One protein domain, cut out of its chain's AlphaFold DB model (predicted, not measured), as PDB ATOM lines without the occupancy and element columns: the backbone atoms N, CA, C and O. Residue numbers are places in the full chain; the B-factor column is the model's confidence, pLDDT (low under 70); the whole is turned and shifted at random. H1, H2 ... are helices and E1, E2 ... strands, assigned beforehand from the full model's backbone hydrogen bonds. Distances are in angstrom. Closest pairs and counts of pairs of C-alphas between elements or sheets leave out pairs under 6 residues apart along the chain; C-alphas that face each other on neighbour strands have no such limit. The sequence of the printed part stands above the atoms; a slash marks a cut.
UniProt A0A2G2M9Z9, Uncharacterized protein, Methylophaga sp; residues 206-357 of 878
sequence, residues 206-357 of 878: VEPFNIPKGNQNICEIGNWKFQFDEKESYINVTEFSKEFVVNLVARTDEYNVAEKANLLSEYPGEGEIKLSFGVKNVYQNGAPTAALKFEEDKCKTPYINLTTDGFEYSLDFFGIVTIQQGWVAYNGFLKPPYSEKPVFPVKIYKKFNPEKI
ATOM      1  N   VAL A 206     -25.420   4.849 -87.765       68.19
ATOM      2  CA  VAL A 206     -26.209   5.531 -86.721       68.19
ATOM      3  C   VAL A 206     -25.880   7.025 -86.744       68.19
ATOM      4  O   VAL A 206     -24.716   7.414 -86.628       68.19
ATOM      5  N   GLU A 207     -26.900   7.877 -86.898       66.69
ATOM      6  CA  GLU A 207     -26.694   9.325 -86.950       66.69
ATOM      7  C   GLU A 207     -26.007   9.825 -85.663       66.69
ATOM      8  O   GLU A 207     -26.485   9.547 -84.557       66.69
ATOM      9  N   PRO A 208     -24.913  10.601 -85.770       68.19
ATOM     10  CA  PRO A 208     -24.262  11.170 -84.602       68.19
ATOM     11  C   PRO A 208     -25.193  12.155 -83.887       68.19
ATOM     12  O   PRO A 208     -25.956  12.902 -84.515       68.19
ATOM     13  N   PHE A 209     -25.102  12.188 -82.555       78.88
ATOM     14  CA  PHE A 209     -25.916  13.086 -81.743       78.88
ATOM     15  C   PHE A 209     -25.683  14.553 -82.136       78.88
ATOM     16  O   PHE A 209     -24.568  15.073 -82.093       78.88
ATOM     17  N   ASN A 210     -26.780  15.232 -82.467       79.38
ATOM     18  CA  ASN A 210     -26.846  16.668 -82.703       79.38
ATOM     19  C   ASN A 210     -27.906  17.272 -81.780       79.38
ATOM     20  O   ASN A 210     -28.993  16.708 -81.641       79.38
ATOM     21  N   ILE A 211     -27.622  18.434 -81.185       79.81
ATOM     22  CA  ILE A 211     -28.571  19.109 -80.290       79.81
ATOM     23  C   ILE A 211     -29.887  19.389 -81.042       79.81
ATOM     24  O   ILE A 211     -29.855  20.012 -82.110       79.81
ATOM     25  N   PRO A 212     -31.053  18.987 -80.496       79.19
ATOM     26  CA  PRO A 212     -32.348  19.231 -81.118       79.19
ATOM     27  C   PRO A 212     -32.604  20.708 -81.418       79.19
ATOM     28  O   PRO A 212     -32.438  21.581 -80.556       79.19
ATOM     29  N   LYS A 213     -33.103  20.996 -82.626       70.94
ATOM     30  CA  LYS A 213     -33.607  22.332 -82.978       70.94
ATOM     31  C   LYS A 213     -34.772  22.680 -82.047       70.94
ATOM     32  O   LYS A 213     -35.772  21.978 -82.030       70.94
ATOM     33  N   GLY A 214     -34.633  23.759 -81.278       68.56
ATOM     34  CA  GLY A 214     -35.640  24.189 -80.301       68.56
ATOM     35  C   GLY A 214     -35.362  23.778 -78.851       68.56
ATOM     36  O   GLY A 214     -36.091  24.233 -77.976       68.56
ATOM     37  N   ASN A 215     -34.287  23.017 -78.576       78.44
ATOM     38  CA  ASN A 215     -33.818  22.718 -77.210       78.44
ATOM     39  C   ASN A 215     -34.861  21.967 -76.349       78.44
ATOM     40  O   ASN A 215     -34.929  22.172 -75.138       78.44
ATOM     41  N   GLN A 216     -35.679  21.125 -76.989       85.19
ATOM     42  CA  GLN A 216     -36.717  20.297 -76.366       85.19
ATOM     43  C   GLN A 216     -36.259  18.839 -76.231       85.19
ATOM     44  O   GLN A 216     -35.453  18.366 -77.034       85.19
ATOM     45  N   ASN A 217     -36.784  18.145 -75.217       92.56
ATOM     46  CA  ASN A 217     -36.584  16.708 -75.031       92.56
ATOM     47  C   ASN A 217     -37.286  15.922 -76.154       92.56
ATOM     48  O   ASN A 217     -38.329  16.351 -76.649       92.56
ATOM     49  N   ILE A 218     -36.730  14.772 -76.532       93.94
ATOM     50  CA  ILE A 218     -37.296  13.859 -77.535       93.94
ATOM     51  C   ILE A 218     -37.274  12.450 -76.944       93.94
ATOM     52  O   ILE A 218     -36.273  12.060 -76.356       93.94
ATOM     53  N   CYS A 219     -38.343  11.678 -77.092       94.88
ATOM     54  CA  CYS A 219     -38.336  10.248 -76.799       94.88
ATOM     55  C   CYS A 219     -39.214   9.561 -77.844       94.88
ATOM     56  O   CYS A 219     -40.442   9.616 -77.775       94.88
ATOM     57  N   GLU A 220     -38.573   9.027 -78.879       94.12
ATOM     58  CA  GLU A 220     -39.227   8.394 -80.021       94.12
ATOM     59  C   GLU A 220     -38.641   6.994 -80.209       94.12
ATOM     60  O   GLU A 220     -37.419   6.830 -80.266       94.12
ATOM     61  N   ILE A 221     -39.509   5.985 -80.283       93.31
ATOM     62  CA  ILE A 221     -39.130   4.590 -80.521       93.31
ATOM     63  C   ILE A 221     -40.073   4.028 -81.578       93.31
ATOM     64  O   ILE A 221     -41.289   4.046 -81.402       93.31
ATOM     65  N   GLY A 222     -39.539   3.577 -82.711       89.50
ATOM     66  CA  GLY A 222     -40.344   3.213 -83.873       89.50
ATOM     67  C   GLY A 222     -41.199   4.387 -84.354       89.50
ATOM     68  O   GLY A 222     -40.679   5.449 -84.688       89.50
ATOM     69  N   ASN A 223     -42.517   4.189 -84.390       88.88
ATOM     70  CA  ASN A 223     -43.484   5.231 -84.750       88.88
ATOM     71  C   ASN A 223     -44.122   5.909 -83.524       88.88
ATOM     72  O   ASN A 223     -45.001   6.753 -83.696       88.88
ATOM     73  N   TRP A 224     -43.700   5.550 -82.308       92.88
ATOM     74  CA  TRP A 224     -44.336   5.973 -81.064       92.88
ATOM     75  C   TRP A 224     -43.536   7.055 -80.353       92.88
ATOM     76  O   TRP A 224     -42.301   7.067 -80.367       92.88
ATOM     77  N   LYS A 225     -44.267   7.967 -79.710       93.69
ATOM     78  CA  LYS A 225     -43.708   9.054 -78.905       93.69
ATOM     79  C   LYS A 225     -43.988   8.814 -77.433       93.69
ATOM     80  O   LYS A 225     -45.105   8.454 -77.068       93.69
ATOM     81  N   PHE A 226     -42.987   9.085 -76.611       94.69
ATOM     82  CA  PHE A 226     -43.057   8.979 -75.164       94.69
ATOM     83  C   PHE A 226     -42.796  10.347 -74.525       94.69
ATOM     84  O   PHE A 226     -42.059  11.186 -75.053       94.69
ATOM     85  N   GLN A 227     -43.411  10.582 -73.371       95.00
ATOM     86  CA  GLN A 227     -43.211  11.759 -72.537       95.00
ATOM     87  C   GLN A 227     -42.413  11.355 -71.301       95.00
ATOM     88  O   GLN A 227     -42.787  10.412 -70.614       95.00
ATOM     89  N   PHE A 228     -41.315  12.056 -71.016       95.31
ATOM     90  CA  PHE A 228     -40.519  11.775 -69.824       95.31
ATOM     91  C   PHE A 228     -41.298  12.081 -68.548       95.31
ATOM     92  O   PHE A 228     -41.879  13.161 -68.416       95.31
ATOM     93  N   ASP A 229     -41.215  11.173 -67.584       92.44
ATOM     94  CA  ASP A 229     -41.608  11.454 -66.216       92.44
ATOM     95  C   ASP A 229     -40.477  12.220 -65.523       92.44
ATOM     96  O   ASP A 229     -39.418  11.671 -65.225       92.44
ATOM     97  N   GLU A 230     -40.678  13.516 -65.289       89.50
ATOM     98  CA  GLU A 230     -39.678  14.388 -64.660       89.50
ATOM     99  C   GLU A 230     -39.482  14.127 -63.155       89.50
ATOM    100  O   GLU A 230     -38.533  14.656 -62.577       89.50
ATOM    101  N   LYS A 231     -40.372  13.368 -62.499       86.50
ATOM    102  CA  LYS A 231     -40.233  13.000 -61.081       86.50
ATOM    103  C   LYS A 231     -39.409  11.732 -60.916       86.50
ATOM    104  O   LYS A 231     -38.621  11.646 -59.981       86.50
ATOM    105  N   GLU A 232     -39.601  10.773 -61.815       86.38
ATOM    106  CA  GLU A 232     -38.937   9.468 -61.757       86.38
ATOM    107  C   GLU A 232     -37.636   9.435 -62.575       86.38
ATOM    108  O   GLU A 232     -36.704   8.698 -62.247       86.38
ATOM    109  N   SER A 233     -37.516  10.283 -63.603       89.44
ATOM    110  CA  SER A 233     -36.260  10.454 -64.338       89.44
ATOM    111  C   SER A 233     -35.255  11.277 -63.536       89.44
ATOM    112  O   SER A 233     -35.523  12.422 -63.172       89.44
ATOM    113  N   TYR A 234     -34.043  10.759 -63.360       91.62
ATOM    114  CA  TYR A 234     -32.942  11.498 -62.752       91.62
ATOM    115  C   TYR A 234     -31.609  11.196 -63.437       91.62
ATOM    116  O   TYR A 234     -31.349  10.103 -63.932       91.62
ATOM    117  N   ILE A 235     -30.751  12.213 -63.468       93.12
ATOM    118  CA  ILE A 235     -29.386  12.132 -63.983       93.12
ATOM    119  C   ILE A 235     -28.494  12.789 -62.933       93.12
ATOM    120  O   ILE A 235     -28.503  14.016 -62.797       93.12
ATOM    121  N   ASN A 236     -27.795  11.985 -62.134       91.00
ATOM    122  CA  ASN A 236     -26.952  12.475 -61.043       91.00
ATOM    123  C   ASN A 236     -25.931  11.416 -60.611       91.00
ATOM    124  O   ASN A 236     -25.978  10.272 -61.051       91.00
ATOM    125  N   VAL A 237     -25.025  11.793 -59.714       82.94
ATOM    126  CA  VAL A 237     -24.164  10.838 -59.016       82.94
ATOM    127  C   VAL A 237     -24.921  10.258 -57.827       82.94
ATOM    128  O   VAL A 237     -25.453  11.019 -57.015       82.94
ATOM    129  N   THR A 238     -24.971   8.930 -57.716       74.00
ATOM    130  CA  THR A 238     -25.603   8.280 -56.557       74.00
ATOM    131  C   THR A 238     -24.580   7.992 -55.468       74.00
ATOM    132  O   THR A 238     -23.438   7.621 -55.745       74.00
ATOM    133  N   GLU A 239     -24.994   8.163 -54.215       69.31
ATOM    134  CA  GLU A 239     -24.129   7.910 -53.065       69.31
ATOM    135  C   GLU A 239     -23.800   6.427 -52.902       69.31
ATOM    136  O   GLU A 239     -22.717   6.117 -52.432       69.31
ATOM    137  N   PHE A 240     -24.667   5.507 -53.319       66.81
ATOM    138  CA  PHE A 240     -24.386   4.080 -53.188       66.81
ATOM    139  C   PHE A 240     -23.381   3.587 -54.237       66.81
ATOM    140  O   PHE A 240     -22.329   3.059 -53.886       66.81
ATOM    141  N   SER A 241     -23.659   3.797 -55.533       66.81
ATOM    142  CA  SER A 241     -22.773   3.290 -56.591       66.81
ATOM    143  C   SER A 241     -21.493   4.114 -56.740       66.81
ATOM    144  O   SER A 241     -20.485   3.606 -57.234       66.81
ATOM    145  N   LYS A 242     -21.518   5.384 -56.304       79.50
ATOM    146  CA  LYS A 242     -20.465   6.382 -56.558       79.50
ATOM    147  C   LYS A 242     -20.241   6.633 -58.059       79.50
ATOM    148  O   LYS A 242     -19.163   7.066 -58.471       79.50
ATOM    149  N   GLU A 243     -21.245   6.347 -58.886       83.62
ATOM    150  CA  GLU A 243     -21.215   6.475 -60.348       83.62
ATOM    151  C   GLU A 243     -22.110   7.608 -60.819       83.62
ATOM    152  O   GLU A 243     -23.071   7.977 -60.143       83.62
ATOM    153  N   PHE A 244     -21.825   8.121 -62.016       86.00
ATOM    154  CA  PHE A 244     -22.772   8.953 -62.737       86.00
ATOM    155  C   PHE A 244     -23.881   8.054 -63.290       86.00
ATOM    156  O   PHE A 244     -23.633   7.225 -64.163       86.00
ATOM    157  N   VAL A 245     -25.094   8.198 -62.762       91.75
ATOM    158  CA  VAL A 245     -26.251   7.381 -63.127       91.75
ATOM    159  C   VAL A 245     -27.185   8.176 -64.022       91.75
ATOM    160  O   VAL A 245     -27.529   9.328 -63.740       91.75
ATOM    161  N   VAL A 246     -27.614   7.524 -65.095       93.12
ATOM    162  CA  VAL A 246     -28.711   7.958 -65.950       93.12
ATOM    163  C   VAL A 246     -29.869   7.008 -65.690       93.12
ATOM    164  O   VAL A 246     -29.747   5.829 -65.994       93.12
ATOM    165  N   ASN A 247     -30.978   7.520 -65.164       94.81
ATOM    166  CA  ASN A 247     -32.240   6.800 -65.038       94.81
ATOM    167  C   ASN A 247     -33.334   7.606 -65.742       94.81
ATOM    168  O   ASN A 247     -33.695   8.692 -65.287       94.81
ATOM    169  N   LEU A 248     -33.839   7.102 -66.863       95.94
ATOM    170  CA  LEU A 248     -34.896   7.745 -67.637       95.94
ATOM    171  C   LEU A 248     -36.161   6.904 -67.571       95.94
ATOM    172  O   LEU A 248     -36.123   5.729 -67.916       95.94
ATOM    173  N   VAL A 249     -37.267   7.533 -67.186       94.88
ATOM    174  CA  VAL A 249     -38.610   6.950 -67.227       94.88
ATOM    175  C   VAL A 249     -39.457   7.779 -68.182       94.88
ATOM    176  O   VAL A 249     -39.444   9.013 -68.119       94.88
ATOM    177  N   ALA A 250     -40.166   7.131 -69.101       94.12
ATOM    178  CA  ALA A 250     -41.034   7.809 -70.056       94.12
ATOM    179  C   ALA A 250     -42.300   6.996 -70.334       94.12
ATOM    180  O   ALA A 250     -42.262   5.777 -70.269       94.12
ATOM    181  N   ARG A 251     -43.411   7.661 -70.663       93.19
ATOM    182  CA  ARG A 251     -44.731   7.038 -70.868       93.19
ATOM    183  C   ARG A 251     -45.329   7.397 -72.226       93.19
ATOM    184  O   ARG A 251     -45.137   8.518 -72.699       93.19
ATOM    185  N   THR A 252     -46.059   6.479 -72.856       90.75
ATOM    186  CA  THR A 252     -46.817   6.734 -74.091       90.75
ATOM    187  C   THR A 252     -48.313   6.498 -73.903       90.75
ATOM    188  O   THR A 252     -48.731   5.491 -73.340       90.75
ATOM    189  N   ASP A 253     -49.137   7.388 -74.458       86.94
ATOM    190  CA  ASP A 253     -50.597   7.221 -74.479       86.94
ATOM    191  C   ASP A 253     -51.050   6.160 -75.513       86.94
ATOM    192  O   ASP A 253     -52.221   5.782 -75.568       86.94
ATOM    193  N   GLU A 254     -50.131   5.666 -76.354       85.38
ATOM    194  CA  GLU A 254     -50.396   4.703 -77.433       85.38
ATOM    195  C   GLU A 254     -50.079   3.240 -77.048       85.38
ATOM    196  O   GLU A 254     -49.843   2.406 -77.927       85.38
ATOM    197  N   TYR A 255     -50.113   2.909 -75.748       79.75
ATOM    198  CA  TYR A 255     -49.753   1.592 -75.192       79.75
ATOM    199  C   TYR A 255     -50.308   0.407 -75.998       79.75
ATOM    200  O   TYR A 255     -49.544  -0.386 -76.540       79.75
ATOM    201  N   ASN A 256     -51.631   0.348 -76.183       79.50
ATOM    202  CA  ASN A 256     -52.303  -0.773 -76.854       79.50
ATOM    203  C   ASN A 256     -51.831  -1.015 -78.301       79.50
ATOM    204  O   ASN A 256     -52.026  -2.102 -78.845       79.50
ATOM    205  N   VAL A 257     -51.310   0.013 -78.982       81.19
ATOM    206  CA  VAL A 257     -50.815  -0.103 -80.365       81.19
ATOM    207  C   VAL A 257     -49.350  -0.532 -80.369       81.19
ATOM    208  O   VAL A 257     -48.963  -1.333 -81.217       81.19
ATOM    209  N   ALA A 258     -48.555  -0.030 -79.423       77.81
ATOM    210  CA  ALA A 258     -47.151  -0.392 -79.262       77.81
ATOM    211  C   ALA A 258     -46.973  -1.830 -78.735       77.81
ATOM    212  O   ALA A 258     -46.130  -2.565 -79.249       77.81
ATOM    213  N   GLU A 259     -47.810  -2.266 -77.791       81.31
ATOM    214  CA  GLU A 259     -47.863  -3.651 -77.290       81.31
ATOM    215  C   GLU A 259     -48.182  -4.630 -78.432       81.31
ATOM    216  O   GLU A 259     -47.422  -5.551 -78.701       81.31
ATOM    217  N   LYS A 260     -49.238  -4.368 -79.217       82.12
ATOM    218  CA  LYS A 260     -49.599  -5.197 -80.390       82.12
ATOM    219  C   LYS A 260     -48.527  -5.256 -81.474       82.12
ATOM    220  O   LYS A 260     -48.585  -6.126 -82.342       82.12
ATOM    221  N   ALA A 261     -47.613  -4.294 -81.487       82.00
ATOM    222  CA  ALA A 261     -46.485  -4.287 -82.400       82.00
ATOM    223  C   ALA A 261     -45.275  -5.069 -81.860       82.00
ATOM    224  O   ALA A 261     -44.278  -5.141 -82.573       82.00
ATOM    225  N   ASN A 262     -45.367  -5.660 -80.662       86.12
ATOM    226  CA  ASN A 262     -44.282  -6.295 -79.910       86.12
ATOM    227  C   ASN A 262     -43.146  -5.318 -79.556       86.12
ATOM    228  O   ASN A 262     -41.979  -5.698 -79.592       86.12
ATOM    229  N   LEU A 263     -43.468  -4.041 -79.296       85.12
ATOM    230  CA  LEU A 263     -42.506  -3.067 -78.760       85.12
ATOM    231  C   LEU A 263     -42.536  -3.036 -77.226       85.12
ATOM    232  O   LEU A 263     -41.482  -3.013 -76.593       85.12
ATOM    233  N   LEU A 264     -43.734  -2.986 -76.642       85.25
ATOM    234  CA  LEU A 264     -43.935  -2.917 -75.193       85.25
ATOM    235  C   LEU A 264     -44.391  -4.261 -74.649       85.25
ATOM    236  O   LEU A 264     -45.100  -4.988 -75.343       85.25
ATOM    237  N   SER A 265     -44.004  -4.540 -73.407       78.88
ATOM    238  CA  SER A 265     -44.333  -5.801 -72.757       78.88
ATOM    239  C   SER A 265     -45.825  -5.945 -72.460       78.88
ATOM    240  O   SER A 265     -46.570  -4.980 -72.262       78.88
ATOM    241  N   GLU A 266     -46.211  -7.205 -72.336       62.34
ATOM    242  CA  GLU A 266     -47.508  -7.670 -71.871       62.34
ATOM    243  C   GLU A 266     -47.739  -7.462 -70.346       62.34
ATOM    244  O   GLU A 266     -48.842  -7.643 -69.836       62.34
ATOM    245  N   TYR A 267     -46.743  -7.054 -69.560       53.06
ATOM    246  CA  TYR A 267     -46.947  -6.753 -68.136       53.06
ATOM    247  C   TYR A 267     -47.362  -5.278 -67.959       53.06
ATOM    248  O   TYR A 267     -46.836  -4.417 -68.666       53.06
ATOM    249  N   PRO A 268     -48.326  -4.941 -67.075       45.25
ATOM    250  CA  PRO A 268     -48.965  -3.628 -67.090       45.25
ATOM    251  C   PRO A 268     -48.011  -2.527 -66.610       45.25
ATOM    252  O   PRO A 268     -47.844  -2.305 -65.414       45.25
ATOM    253  N   GLY A 269     -47.429  -1.803 -67.561       53.09
ATOM    254  CA  GLY A 269     -46.996  -0.419 -67.403       53.09
ATOM    255  C   GLY A 269     -47.842   0.421 -68.352       53.09
ATOM    256  O   GLY A 269     -48.006   0.033 -69.504       53.09
ATOM    257  N   GLU A 270     -48.420   1.532 -67.894       68.75
ATOM    258  CA  GLU A 270     -49.287   2.447 -68.665       68.75
ATOM    259  C   GLU A 270     -48.527   3.131 -69.830       68.75
ATOM    260  O   GLU A 270     -48.320   4.342 -69.847       68.75
ATOM    261  N   GLY A 271     -48.023   2.346 -70.786       76.00
ATOM    262  CA  GLY A 271     -47.076   2.794 -71.800       76.00
ATOM    263  C   GLY A 271     -45.714   3.216 -71.246       76.00
ATOM    264  O   GLY A 271     -45.008   3.951 -71.934       76.00
ATOM    265  N   GLU A 272     -45.366   2.823 -70.019       91.19
ATOM    266  CA  GLU A 272     -44.108   3.200 -69.371       91.19
ATOM    267  C   GLU A 272     -42.925   2.371 -69.868       91.19
ATOM    268  O   GLU A 272     -43.027   1.160 -70.034       91.19
ATOM    269  N   ILE A 273     -41.793   3.041 -70.064       92.56
ATOM    270  CA  ILE A 273     -40.485   2.445 -70.314       92.56
ATOM    271  C   ILE A 273     -39.453   3.049 -69.368       92.56
ATOM    272  O   ILE A 273     -39.503   4.246 -69.052       92.56
ATOM    273  N   LYS A 274     -38.467   2.239 -68.984       93.75
ATOM    274  CA  LYS A 274     -37.314   2.672 -68.194       93.75
ATOM    275  C   LYS A 274     -36.013   2.291 -68.882       93.75
ATOM    276  O   LYS A 274     -35.871   1.198 -69.417       93.75
ATOM    277  N   LEU A 275     -35.054   3.208 -68.837       92.38
ATOM    278  CA  LEU A 275     -33.690   3.019 -69.319       92.38
ATOM    279  C   LEU A 275     -32.735   3.504 -68.233       92.38
ATOM    280  O   LEU A 275     -32.726   4.696 -67.914       92.38
ATOM    281  N   SER A 276     -31.936   2.601 -67.668       93.25
ATOM    282  CA  SER A 276     -31.042   2.927 -66.557       93.25
ATOM    283  C   SER A 276     -29.650   2.332 -66.719       93.25
ATOM    284  O   SER A 276     -29.509   1.154 -67.032       93.25
ATOM    285  N   PHE A 277     -28.615   3.132 -66.463       87.75
ATOM    286  CA  PHE A 277     -27.238   2.649 -66.343       87.75
ATOM    287  C   PHE A 277     -26.380   3.581 -65.473       87.75
ATOM    288  O   PHE A 277     -26.645   4.782 -65.367       87.75
ATOM    289  N   GLY A 278     -25.327   3.025 -64.870       84.69
ATOM    290  CA  GLY A 278     -24.275   3.759 -64.162       84.69
ATOM    291  C   GLY A 278     -22.964   3.750 -64.947       84.69
ATOM    292  O   GLY A 278     -22.673   2.799 -65.673       84.69
ATOM    293  N   VAL A 279     -22.188   4.832 -64.861       82.06
ATOM    294  CA  VAL A 279     -20.895   4.944 -65.544       82.06
ATOM    295  C   VAL A 279     -19.878   5.783 -64.758       82.06
ATOM    296  O   VAL A 279     -20.212   6.772 -64.101       82.06
ATOM    297  N   LYS A 280     -18.605   5.380 -64.848       82.81
ATOM    298  CA  LYS A 280     -17.414   6.098 -64.354       82.81
ATOM    299  C   LYS A 280     -16.588   6.621 -65.535       82.81
ATOM    300  O   LYS A 280     -16.855   6.264 -66.679       82.81
ATOM    301  N   ASN A 281     -15.546   7.405 -65.267       82.31
ATOM    302  CA  ASN A 281     -14.687   8.035 -66.280       82.31
ATOM    303  C   ASN A 281     -15.412   9.023 -67.214       82.31
ATOM    304  O   ASN A 281     -15.082   9.109 -68.398       82.31
ATOM    305  N   VAL A 282     -16.420   9.742 -66.713       84.88
ATOM    306  CA  VAL A 282     -17.183  10.714 -67.511       84.88
ATOM    307  C   VAL A 282     -16.883  12.167 -67.166       84.88
ATOM    308  O   VAL A 282     -17.302  13.051 -67.902       84.88
ATOM    309  N   TYR A 283     -16.194  12.470 -66.069       86.81
ATOM    310  CA  TYR A 283     -15.985  13.851 -65.646       86.81
ATOM    311  C   TYR A 283     -14.992  14.583 -66.561       86.81
ATOM    312  O   TYR A 283     -13.827  14.204 -66.685       86.81
ATOM    313  N   GLN A 284     -15.424  15.706 -67.138       85.44
ATOM    314  CA  GLN A 284     -14.581  16.591 -67.936       85.44
ATOM    315  C   GLN A 284     -14.925  18.063 -67.664       85.44
ATOM    316  O   GLN A 284     -15.987  18.552 -68.047       85.44
ATOM    317  N   ASN A 285     -14.009  18.799 -67.021       83.19
ATOM    318  CA  ASN A 285     -14.148  20.239 -66.733       83.19
ATOM    319  C   ASN A 285     -15.504  20.652 -66.109       83.19
ATOM    320  O   ASN A 285     -16.087  21.666 -66.489       83.19
ATOM    321  N   GLY A 286     -16.015  19.868 -65.154       82.06
ATOM    322  CA  GLY A 286     -17.255  20.175 -64.426       82.06
ATOM    323  C   GLY A 286     -18.538  19.628 -65.059       82.06
ATOM    324  O   GLY A 286     -19.614  19.829 -64.498       82.06
ATOM    325  N   ALA A 287     -18.450  18.924 -66.189       87.31
ATOM    326  CA  ALA A 287     -19.588  18.291 -66.848       87.31
ATOM    327  C   ALA A 287     -19.285  16.828 -67.217       87.31
ATOM    328  O   ALA A 287     -18.127  16.497 -67.468       87.31
ATOM    329  N   PRO A 288     -20.300  15.947 -67.266       88.31
ATOM    330  CA  PRO A 288     -20.113  14.587 -67.743       88.31
ATOM    331  C   PRO A 288     -20.046  14.566 -69.282       88.31
ATOM    332  O   PRO A 288     -20.859  15.209 -69.957       88.31
ATOM    333  N   THR A 289     -19.108  13.796 -69.825       87.50
ATOM    334  CA  THR A 289     -18.904  13.562 -71.255       87.50
ATOM    335  C   THR A 289     -18.604  12.081 -71.496       87.50
ATOM    336  O   THR A 289     -17.654  11.548 -70.932       87.50
ATOM    337  N   ALA A 290     -19.378  11.416 -72.355       84.12
ATOM    338  CA  ALA A 290     -19.142  10.027 -72.751       84.12
ATOM    339  C   ALA A 290     -19.794   9.695 -74.099       84.12
ATOM    340  O   ALA A 290     -20.796  10.295 -74.483       84.12
ATOM    341  N   ALA A 291     -19.261   8.684 -74.783       86.56
ATOM    342  CA  ALA A 291     -19.914   8.024 -75.907       86.56
ATOM    343  C   ALA A 291     -19.793   6.510 -75.704       86.56
ATOM    344  O   ALA A 291     -18.697   5.956 -75.774       86.56
ATOM    345  N   LEU A 292     -20.914   5.862 -75.395       83.88
ATOM    346  CA  LEU A 292     -20.988   4.463 -74.982       83.88
ATOM    347  C   LEU A 292     -21.662   3.649 -76.079       83.88
ATOM    348  O   LEU A 292     -22.784   3.956 -76.476       83.88
ATOM    349  N   LYS A 293     -20.974   2.622 -76.573       85.81
ATOM    350  CA  LYS A 293     -21.497   1.722 -77.602       85.81
ATOM    351  C   LYS A 293     -22.116   0.494 -76.936       85.81
ATOM    352  O   LYS A 293     -21.396  -0.221 -76.245       85.81
ATOM    353  N   PHE A 294     -23.403   0.257 -77.162       84.75
ATOM    354  CA  PHE A 294     -24.154  -0.884 -76.645       84.75
ATOM    355  C   PHE A 294     -24.460  -1.892 -77.760       84.75
ATOM    356  O   PHE A 294     -24.844  -1.508 -78.867       84.75
ATOM    357  N   GLU A 295     -24.279  -3.170 -77.445       86.56
ATOM    358  CA  GLU A 295     -24.658  -4.347 -78.229       86.56
ATOM    359  C   GLU A 295     -25.358  -5.302 -77.253       86.56
ATOM    360  O   GLU A 295     -24.748  -5.662 -76.249       86.56
ATOM    361  N   GLU A 296     -26.615  -5.674 -77.508       89.06
ATOM    362  CA  GLU A 296     -27.415  -6.524 -76.603       89.06
ATOM    363  C   GLU A 296     -27.490  -5.975 -75.167       89.06
ATOM    364  O   GLU A 296     -27.100  -6.650 -74.214       89.06
ATOM    365  N   ASP A 297     -27.859  -4.694 -75.018       89.81
ATOM    366  CA  ASP A 297     -27.877  -3.978 -73.730       89.81
ATOM    367  C   ASP A 297     -26.518  -3.919 -73.005       89.81
ATOM    368  O   ASP A 297     -26.403  -3.362 -71.913       89.81
ATOM    369  N   LYS A 298     -25.430  -4.387 -73.630       85.12
ATOM    370  CA  LYS A 298     -24.093  -4.453 -73.029       85.12
ATOM    371  C   LYS A 298     -23.129  -3.504 -73.720       85.12
ATOM    372  O   LYS A 298     -22.926  -3.529 -74.932       85.12
ATOM    373  N   CYS A 299     -22.445  -2.690 -72.930       73.88
ATOM    374  CA  CYS A 299     -21.324  -1.882 -73.377       73.88
ATOM    375  C   CYS A 299     -20.019  -2.542 -72.937       73.88
ATOM    376  O   CYS A 299     -19.657  -2.459 -71.770       73.88
ATOM    377  N   LYS A 300     -19.282  -3.169 -73.863       64.62
ATOM    378  CA  LYS A 300     -18.028  -3.899 -73.559       64.62
ATOM    379  C   LYS A 300     -16.940  -3.026 -72.924       64.62
ATOM    380  O   LYS A 300     -16.110  -3.532 -72.183       64.62
ATOM    381  N   THR A 301     -16.956  -1.719 -73.181       53.91
ATOM    382  CA  THR A 301     -15.981  -0.776 -72.625       53.91
ATOM    383  C   THR A 301     -16.716   0.491 -72.187       53.91
ATOM    384  O   THR A 301     -17.109   1.260 -73.065       53.91
ATOM    385  N   PRO A 302     -16.907   0.742 -70.877       54.97
ATOM    386  CA  PRO A 302     -16.195   0.163 -69.728       54.97
ATOM    387  C   PRO A 302     -16.916  -0.994 -68.989       54.97
ATOM    388  O   PRO A 302     -16.788  -1.077 -67.776       54.97
ATOM    389  N   TYR A 303     -17.634  -1.888 -69.679       66.00
ATOM    390  CA  TYR A 303     -18.470  -2.948 -69.073       66.00
ATOM    391  C   TYR A 303     -19.672  -2.392 -68.304       66.00
ATOM    392  O   TYR A 303     -19.691  -2.345 -67.079       66.00
ATOM    393  N   ILE A 304     -20.693  -1.975 -69.048       72.94
ATOM    394  CA  ILE A 304     -21.954  -1.456 -68.507       72.94
ATOM    395  C   ILE A 304     -23.095  -2.312 -69.040       72.94
ATOM    396  O   ILE A 304     -23.141  -2.568 -70.241       72.94
ATOM    397  N   ASN A 305     -24.033  -2.682 -68.173       81.69
ATOM    398  CA  ASN A 305     -25.318  -3.233 -68.588       81.69
ATOM    399  C   ASN A 305     -26.362  -2.112 -68.551       81.69
ATOM    400  O   ASN A 305     -26.494  -1.417 -67.542       81.69
ATOM    401  N   LEU A 306     -27.072  -1.921 -69.656       86.88
ATOM    402  CA  LEU A 306     -28.249  -1.075 -69.729       86.88
ATOM    403  C   LEU A 306     -29.426  -1.882 -69.195       86.88
ATOM    404  O   LEU A 306     -29.796  -2.900 -69.762       86.88
ATOM    405  N   THR A 307     -30.015  -1.431 -68.098       89.25
ATOM    406  CA  THR A 307     -31.277  -1.992 -67.631       89.25
ATOM    407  C   THR A 307     -32.406  -1.347 -68.413       89.25
ATOM    408  O   THR A 307     -32.567  -0.119 -68.389       89.25
ATOM    409  N   THR A 308     -33.179  -2.181 -69.089       87.19
ATOM    410  CA  THR A 308     -34.374  -1.808 -69.830       87.19
ATOM    411  C   THR A 308     -35.592  -2.398 -69.106       87.19
ATOM    412  O   THR A 308     -35.532  -3.502 -68.572       87.19
ATOM    413  N   ASP A 309     -36.675  -1.630 -68.992       88.12
ATOM    414  CA  ASP A 309     -37.949  -2.091 -68.418       88.12
ATOM    415  C   ASP A 309     -39.107  -1.535 -69.253       88.12
ATOM    416  O   ASP A 309     -38.971  -0.486 -69.892       88.12
ATOM    417  N   GLY A 310     -40.235  -2.240 -69.265       87.06
ATOM    418  CA  GLY A 310     -41.428  -1.905 -70.049       87.06
ATOM    419  C   GLY A 310     -41.385  -2.314 -71.529       87.06
ATOM    420  O   GLY A 310     -42.427  -2.326 -72.190       87.06
ATOM    421  N   PHE A 311     -40.222  -2.702 -72.060       88.19
ATOM    422  CA  PHE A 311     -40.097  -3.273 -73.406       88.19
ATOM    423  C   PHE A 311     -40.457  -4.756 -73.435       88.19
ATOM    424  O   PHE A 311     -40.365  -5.451 -72.426       88.19
ATOM    425  N   GLU A 312     -40.844  -5.249 -74.609       86.81
ATOM    426  CA  GLU A 312     -41.002  -6.687 -74.833       86.81
ATOM    427  C   GLU A 312     -39.703  -7.436 -74.481       86.81
ATOM    428  O   GLU A 312     -38.634  -7.048 -74.946       86.81
ATOM    429  N   TYR A 313     -39.794  -8.517 -73.692       81.56
ATOM    430  CA  TYR A 313     -38.639  -9.177 -73.043       81.56
ATOM    431  C   TYR A 313     -37.568  -9.664 -74.027       81.56
ATOM    432  O   TYR A 313     -36.404  -9.826 -73.681       81.56
ATOM    433  N   SER A 314     -37.965  -9.913 -75.274       82.50
ATOM    434  CA  SER A 314     -37.046 -10.337 -76.325       82.50
ATOM    435  C   SER A 314     -36.218  -9.205 -76.939       82.50
ATOM    436  O   SER A 314     -35.417  -9.502 -77.816       82.50
ATOM    437  N   LEU A 315     -36.425  -7.935 -76.578       86.00
ATOM    438  CA  LEU A 315     -35.780  -6.790 -77.220       86.00
ATOM    439  C   LEU A 315     -34.578  -6.275 -76.432       86.00
ATOM    440  O   LEU A 315     -34.743  -5.769 -75.329       86.00
ATOM    441  N   ASP A 316     -33.420  -6.234 -77.090       91.69
ATOM    442  CA  ASP A 316     -32.227  -5.576 -76.559       91.69
ATOM    443  C   ASP A 316     -31.881  -4.312 -77.359       91.69
ATOM    444  O   ASP A 316     -32.149  -4.214 -78.567       91.69
ATOM    445  N   PHE A 317     -31.238  -3.338 -76.710       93.00
ATOM    446  CA  PHE A 317     -30.739  -2.123 -77.348       93.00
ATOM    447  C   PHE A 317     -29.390  -2.345 -78.035       93.00
ATOM    448  O   PHE A 317     -28.414  -2.832 -77.456       93.00
ATOM    449  N   PHE A 318     -29.314  -1.865 -79.272       89.81
ATOM    450  CA  PHE A 318     -28.099  -1.771 -80.070       89.81
ATOM    451  C   PHE A 318     -27.924  -0.325 -80.526       89.81
ATOM    452  O   PHE A 318     -28.766   0.218 -81.249       89.81
ATOM    453  N   GLY A 319     -26.828   0.326 -80.138       89.12
ATOM    454  CA  GLY A 319     -26.628   1.725 -80.499       89.12
ATOM    455  C   GLY A 319     -25.557   2.459 -79.710       89.12
ATOM    456  O   GLY A 319     -24.659   1.866 -79.116       89.12
ATOM    457  N   ILE A 320     -25.645   3.787 -79.739       88.81
ATOM    458  CA  ILE A 320     -24.717   4.690 -79.063       88.81
ATOM    459  C   ILE A 320     -25.494   5.578 -78.093       88.81
ATOM    460  O   ILE A 320     -26.430   6.282 -78.487       88.81
ATOM    461  N   VAL A 321     -25.053   5.594 -76.837       91.25
ATOM    462  CA  VAL A 321     -25.485   6.554 -75.822       91.25
ATOM    463  C   VAL A 321     -24.428   7.644 -75.690       91.25
ATOM    464  O   VAL A 321     -23.287   7.381 -75.323       91.25
ATOM    465  N   THR A 322     -24.796   8.882 -76.009       91.38
ATOM    466  CA  THR A 322     -23.913  10.051 -75.916       91.38
ATOM    467  C   THR A 322     -24.315  10.920 -74.733       91.38
ATOM    468  O   THR A 322     -25.466  11.333 -74.636       91.38
ATOM    469  N   ILE A 323     -23.359  11.248 -73.867       90.12
ATOM    470  CA  ILE A 323     -23.496  12.243 -72.806       90.12
ATOM    471  C   ILE A 323     -22.597  13.411 -73.197       90.12
ATOM    472  O   ILE A 323     -21.386  13.241 -73.275       90.12
ATOM    473  N   GLN A 324     -23.159  14.582 -73.489       89.06
ATOM    474  CA  GLN A 324     -22.360  15.783 -73.752       89.06
ATOM    475  C   GLN A 324     -23.196  17.056 -73.627       89.06
ATOM    476  O   GLN A 324     -24.382  17.068 -73.949       89.06
ATOM    477  N   GLN A 325     -22.568  18.158 -73.206       86.62
ATOM    478  CA  GLN A 325     -23.169  19.505 -73.215       86.62
ATOM    479  C   GLN A 325     -24.538  19.599 -72.495       86.62
ATOM    480  O   GLN A 325     -25.411  20.363 -72.906       86.62
ATOM    481  N   GLY A 326     -24.738  18.823 -71.420       91.56
ATOM    482  CA  GLY A 326     -26.004  18.787 -70.672       91.56
ATOM    483  C   GLY A 326     -27.114  17.968 -71.336       91.56
ATOM    484  O   GLY A 326     -28.291  18.198 -71.063       91.56
ATOM    485  N   TRP A 327     -26.757  17.029 -72.212       93.81
ATOM    486  CA  TRP A 327     -27.684  16.104 -72.858       93.81
ATOM    487  C   TRP A 327     -27.238  14.657 -72.693       93.81
ATOM    488  O   TRP A 327     -26.043  14.374 -72.757       93.81
ATOM    489  N   VAL A 328     -28.210  13.764 -72.523       94.69
ATOM    490  CA  VAL A 328     -28.062  12.319 -72.725       94.69
ATOM    491  C   VAL A 328     -28.871  11.941 -73.961       94.69
ATOM    492  O   VAL A 328     -30.038  12.322 -74.068       94.69
ATOM    493  N   ALA A 329     -28.255  11.229 -74.901       93.38
ATOM    494  CA  ALA A 329     -28.862  10.868 -76.174       93.38
ATOM    495  C   ALA A 329     -28.639   9.391 -76.520       93.38
ATOM    496  O   ALA A 329     -27.497   8.988 -76.713       93.38
ATOM    497  N   TYR A 330     -29.714   8.620 -76.659       94.19
ATOM    498  CA  TYR A 330     -29.713   7.254 -77.180       94.19
ATOM    499  C   TYR A 330     -30.075   7.305 -78.663       94.19
ATOM    500  O   TYR A 330     -31.143   7.811 -79.025       94.19
ATOM    501  N   ASN A 331     -29.188   6.782 -79.505       91.25
ATOM    502  CA  ASN A 331     -29.419   6.596 -80.934       91.25
ATOM    503  C   ASN A 331     -29.116   5.147 -81.298       91.25
ATOM    504  O   ASN A 331     -28.015   4.669 -81.026       91.25
ATOM    505  N   GLY A 332     -30.071   4.450 -81.905       90.19
ATOM    506  CA  GLY A 332     -29.904   3.034 -82.205       90.19
ATOM    507  C   GLY A 332     -31.210   2.358 -82.574       90.19
ATOM    508  O   GLY A 332     -32.057   2.956 -83.240       90.19
ATOM    509  N   PHE A 333     -31.371   1.118 -82.138       88.56
ATOM    510  CA  PHE A 333     -32.583   0.337 -82.326       88.56
ATOM    511  C   PHE A 333     -32.754  -0.712 -81.225       88.56
ATOM    512  O   PHE A 333     -31.789  -1.091 -80.568       88.56
ATOM    513  N   LEU A 334     -33.988  -1.180 -81.060       90.44
ATOM    514  CA  LEU A 334     -34.341  -2.363 -80.279       90.44
ATOM    515  C   LEU A 334     -34.641  -3.522 -81.232       90.44
ATOM    516  O   LEU A 334     -35.395  -3.328 -82.192       90.44
ATOM    517  N   LYS A 335     -34.063  -4.702 -80.986       87.75
ATOM    518  CA  LYS A 335     -34.382  -5.941 -81.718       87.75
ATOM    519  C   LYS A 335     -34.060  -7.186 -80.881       87.75
ATOM    520  O   LYS A 335     -33.233  -7.080 -79.980       87.75
ATOM    521  N   PRO A 336     -34.584  -8.372 -81.241       82.88
ATOM    522  CA  PRO A 336     -34.122  -9.614 -80.635       82.88
ATOM    523  C   PRO A 336     -32.700  -9.995 -81.052       82.88
ATOM    524  O   PRO A 336     -32.325  -9.759 -82.209       82.88
ATOM    525  N   PRO A 337     -31.906 -10.624 -80.168       69.25
ATOM    526  CA  PRO A 337     -30.498 -10.924 -80.433       69.25
ATOM    527  C   PRO A 337     -30.345 -11.852 -81.645       69.25
ATOM    528  O   PRO A 337     -29.610 -11.535 -82.582       69.25
ATOM    529  N   TYR A 338     -31.171 -12.900 -81.717       71.00
ATOM    530  CA  TYR A 338     -31.115 -13.948 -82.747       71.00
ATOM    531  C   TYR A 338     -32.141 -13.791 -83.883       71.00
ATOM    532  O   TYR A 338     -32.403 -14.738 -84.620       71.00
ATOM    533  N   SER A 339     -32.754 -12.610 -84.030       71.56
ATOM    534  CA  SER A 339     -33.720 -12.334 -85.102       71.56
ATOM    535  C   SER A 339     -33.411 -11.025 -85.829       71.56
ATOM    536  O   SER A 339     -32.894 -10.063 -85.254       71.56
ATOM    537  N   GLU A 340     -33.769 -10.970 -87.112       68.31
ATOM    538  CA  GLU A 340     -33.729  -9.742 -87.913       68.31
ATOM    539  C   GLU A 340     -34.965  -8.854 -87.709       68.31
ATOM    540  O   GLU A 340     -34.969  -7.712 -88.163       68.31
ATOM    541  N   LYS A 341     -36.036  -9.364 -87.081       71.94
ATOM    542  CA  LYS A 341     -37.291  -8.628 -86.835       71.94
ATOM    543  C   LYS A 341     -37.975  -9.058 -85.526       71.94
ATOM    544  O   LYS A 341     -37.871 -10.228 -85.161       71.94
ATOM    545  N   PRO A 342     -38.754  -8.168 -84.883       72.81
ATOM    546  CA  PRO A 342     -38.966  -6.759 -85.241       72.81
ATOM    547  C   PRO A 342     -37.731  -5.884 -84.951       72.81
ATOM    548  O   PRO A 342     -36.850  -6.281 -84.197       72.81
ATOM    549  N   VAL A 343     -37.656  -4.711 -85.590       84.44
ATOM    550  CA  VAL A 343     -36.606  -3.700 -85.353       84.44
ATOM    551  C   VAL A 343     -37.276  -2.351 -85.143       84.44
ATOM    552  O   VAL A 343     -38.014  -1.888 -86.017       84.44
ATOM    553  N   PHE A 344     -36.989  -1.704 -84.018       89.12
ATOM    554  CA  PHE A 344     -37.539  -0.393 -83.680       89.12
ATOM    555  C   PHE A 344     -36.423   0.641 -83.578       89.12
ATOM    556  O   PHE A 344     -35.628   0.560 -82.647       89.12
ATOM    557  N   PRO A 345     -36.344   1.628 -84.487       90.44
ATOM    558  CA  PRO A 345     -35.410   2.742 -84.347       90.44
ATOM    559  C   PRO A 345     -35.623   3.491 -83.027       90.44
ATOM    560  O   PRO A 345     -36.758   3.795 -82.680       90.44
ATOM    561  N   VAL A 346     -34.548   3.820 -82.317       92.31
ATOM    562  CA  VAL A 346     -34.565   4.516 -81.023       92.31
ATOM    563  C   VAL A 346     -33.922   5.890 -81.168       92.31
ATOM    564  O   VAL A 346     -32.788   6.005 -81.642       92.31
ATOM    565  N   LYS A 347     -34.631   6.928 -80.711       92.69
ATOM    566  CA  LYS A 347     -34.158   8.313 -80.639       92.69
ATOM    567  C   LYS A 347     -34.638   8.979 -79.344       92.69
ATOM    568  O   LYS A 347     -35.738   9.527 -79.275       92.69
ATOM    569  N   ILE A 348     -33.803   8.950 -78.303       94.94
ATOM    570  CA  ILE A 348     -34.160   9.427 -76.949       94.94
ATOM    571  C   ILE A 348     -33.159  10.467 -76.471       94.94
ATOM    572  O   ILE A 348     -31.990  10.161 -76.298       94.94
ATOM    573  N   TYR A 349     -33.581  11.722 -76.352       95.12
ATOM    574  CA  TYR A 349     -32.744  12.887 -76.092       95.12
ATOM    575  C   TYR A 349     -33.300  13.616 -74.868       95.12
ATOM    576  O   TYR A 349     -34.351  14.263 -74.935       95.12
ATOM    577  N   LYS A 350     -32.576  13.544 -73.754       95.75
ATOM    578  CA  LYS A 350     -32.965  14.141 -72.478       95.75
ATOM    579  C   LYS A 350     -31.971  15.215 -72.062       95.75
ATOM    580  O   LYS A 350     -30.775  14.956 -71.936       95.75
ATOM    581  N   LYS A 351     -32.473  16.424 -71.816       94.19
ATOM    582  CA  LYS A 351     -31.678  17.525 -71.271       94.19
ATOM    583  C   LYS A 351     -31.571  17.438 -69.746       94.19
ATOM    584  O   LYS A 351     -32.571  17.194 -69.074       94.19
ATOM    585  N   PHE A 352     -30.392  17.737 -69.205       93.69
ATOM    586  CA  PHE A 352     -30.128  17.918 -67.773       93.69
ATOM    587  C   PHE A 352     -29.237  19.150 -67.525       93.69
ATOM    588  O   PHE A 352     -28.726  19.760 -68.464       93.69
ATOM    589  N   ASN A 353     -29.078  19.560 -66.260       92.06
ATOM    590  CA  ASN A 353     -28.184  20.662 -65.884       92.06
ATOM    591  C   ASN A 353     -26.892  20.114 -65.241       92.06
ATOM    592  O   ASN A 353     -26.957  19.684 -64.088       92.06
ATOM    593  N   PRO A 354     -25.733  20.176 -65.927       90.38
ATOM    594  CA  PRO A 354     -24.461  19.705 -65.380       90.38
ATOM    595  C   PRO A 354     -24.034  20.394 -64.079       90.38
ATOM    596  O   PRO A 354     -23.441  19.754 -63.221       90.38
ATOM    597  N   GLU A 355     -24.382  21.671 -63.892       88.69
ATOM    598  CA  GLU A 355     -23.990  22.448 -62.704       88.69
ATOM    599  C   GLU A 355     -24.684  21.971 -61.418       88.69
ATOM    600  O   GLU A 355     -24.261  22.323 -60.320       88.69
ATOM    601  N   LYS A 356     -25.762  21.183 -61.539       89.19
ATOM    602  CA  LYS A 356     -26.495  20.612 -60.400       89.19
ATOM    603  C   LYS A 356     -25.993  19.229 -59.982       89.19
ATOM    604  O   LYS A 356     -26.509  18.689 -59.006       89.19
ATOM    605  N   ILE A 357     -25.037  18.647 -60.708       90.19
ATOM    606  CA  ILE A 357     -24.509  17.321 -60.380       90.19
ATOM    607  C   ILE A 357     -23.682  17.410 -59.100       90.19
ATOM    608  O   ILE A 357     -22.765  18.227 -58.989       90.19
TER     609      ILE A 357
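AT A GLANCE: This is residues 206 to 357 of the 878 residues of an uncharacterized protein of Methylophaga sp (UniProt A0A2G2M9Z9). Two sheets lie face to face as a sandwich, one of five strands, E1 E9 E8 E7 E5, and one of four, E2 E3 E4 E6, with their strands crossed at 64 degrees. The short helix H1 lies off at one end, on neither sheet, and the unnamed residues 206 to 217 run past the outside of the five-strand sheet. The printed part has 152 residues, with one named helix and nine named strands in the order E1 E2 E3 H1 E4 E5 E6 E7 E8 E9; in both sheets neighbour strands are antiparallel. The class is mostly strand, though under half of the residues are in named elements. The whole is compact, with a radius of gyration of the C-alphas of 14.9 A, and spans 45 by 32 by 31 A.

HOW THE PARTS SIT: E1, residues 218 to 221, is an edge strand and the antiparallel neighbour of E9, residues 344 to 351; N 218 and O 349 are 2.9 A apart, within hydrogen-bond range. E2, residues 234 to 237, and E3, residues 244 to 251, form a hairpin, with N 234 and O 247 at 2.8 A. The closest C-alphas of E1 and E3 are those of Cys 219 and Ala 250, 7.7 A apart. A tight link leads to H1, residues 255 to 260, in which 1 of 2 O i to N i+4 pairs is within hydrogen-bond range. E4, residues 272 to 279, pairs with E3 through N 246 and O 277 at 2.9 A, and with E6, residues 307 to 309, through N 276 and O 307 at 2.9 A. E5, residues 290 to 294, is the other edge strand of the larger sheet, beside E7, residues 316 to 324, with N 292 and O 321 at 2.8 A. E7, E8, residues 327 to 335, and E9 form a meander, each strand the antiparallel neighbour of the one before: N 320 and O 331 are 2.8 A apart, N 330 and O 348 2.8 A. E3 and E8 are only just apart, at 8.1 A.

IN THESE COORDINATES: E1 begins at C-alpha 218, (-37.296, 13.859, -77.535). E3 is 23.5 A long, E4 23.6 A, E7 23.7 A, E8 24.7 A and E9 22.6 A. E7 bends by 59 degrees at residue 319. E9 ends at C-alpha 351, (-31.678, 17.525, -71.271).

THE WHOLE: The two C-alphas farthest apart, those of Lys 260 and Asn 285, are 45.7 A apart. The printed part has no cut. The links E1 to E2, H1 to E4 and E5 to E6 are long. The mean pLDDT of the printed part is 84.4; 18 residues are under 70, among them 266 to 270 and 300 to 303.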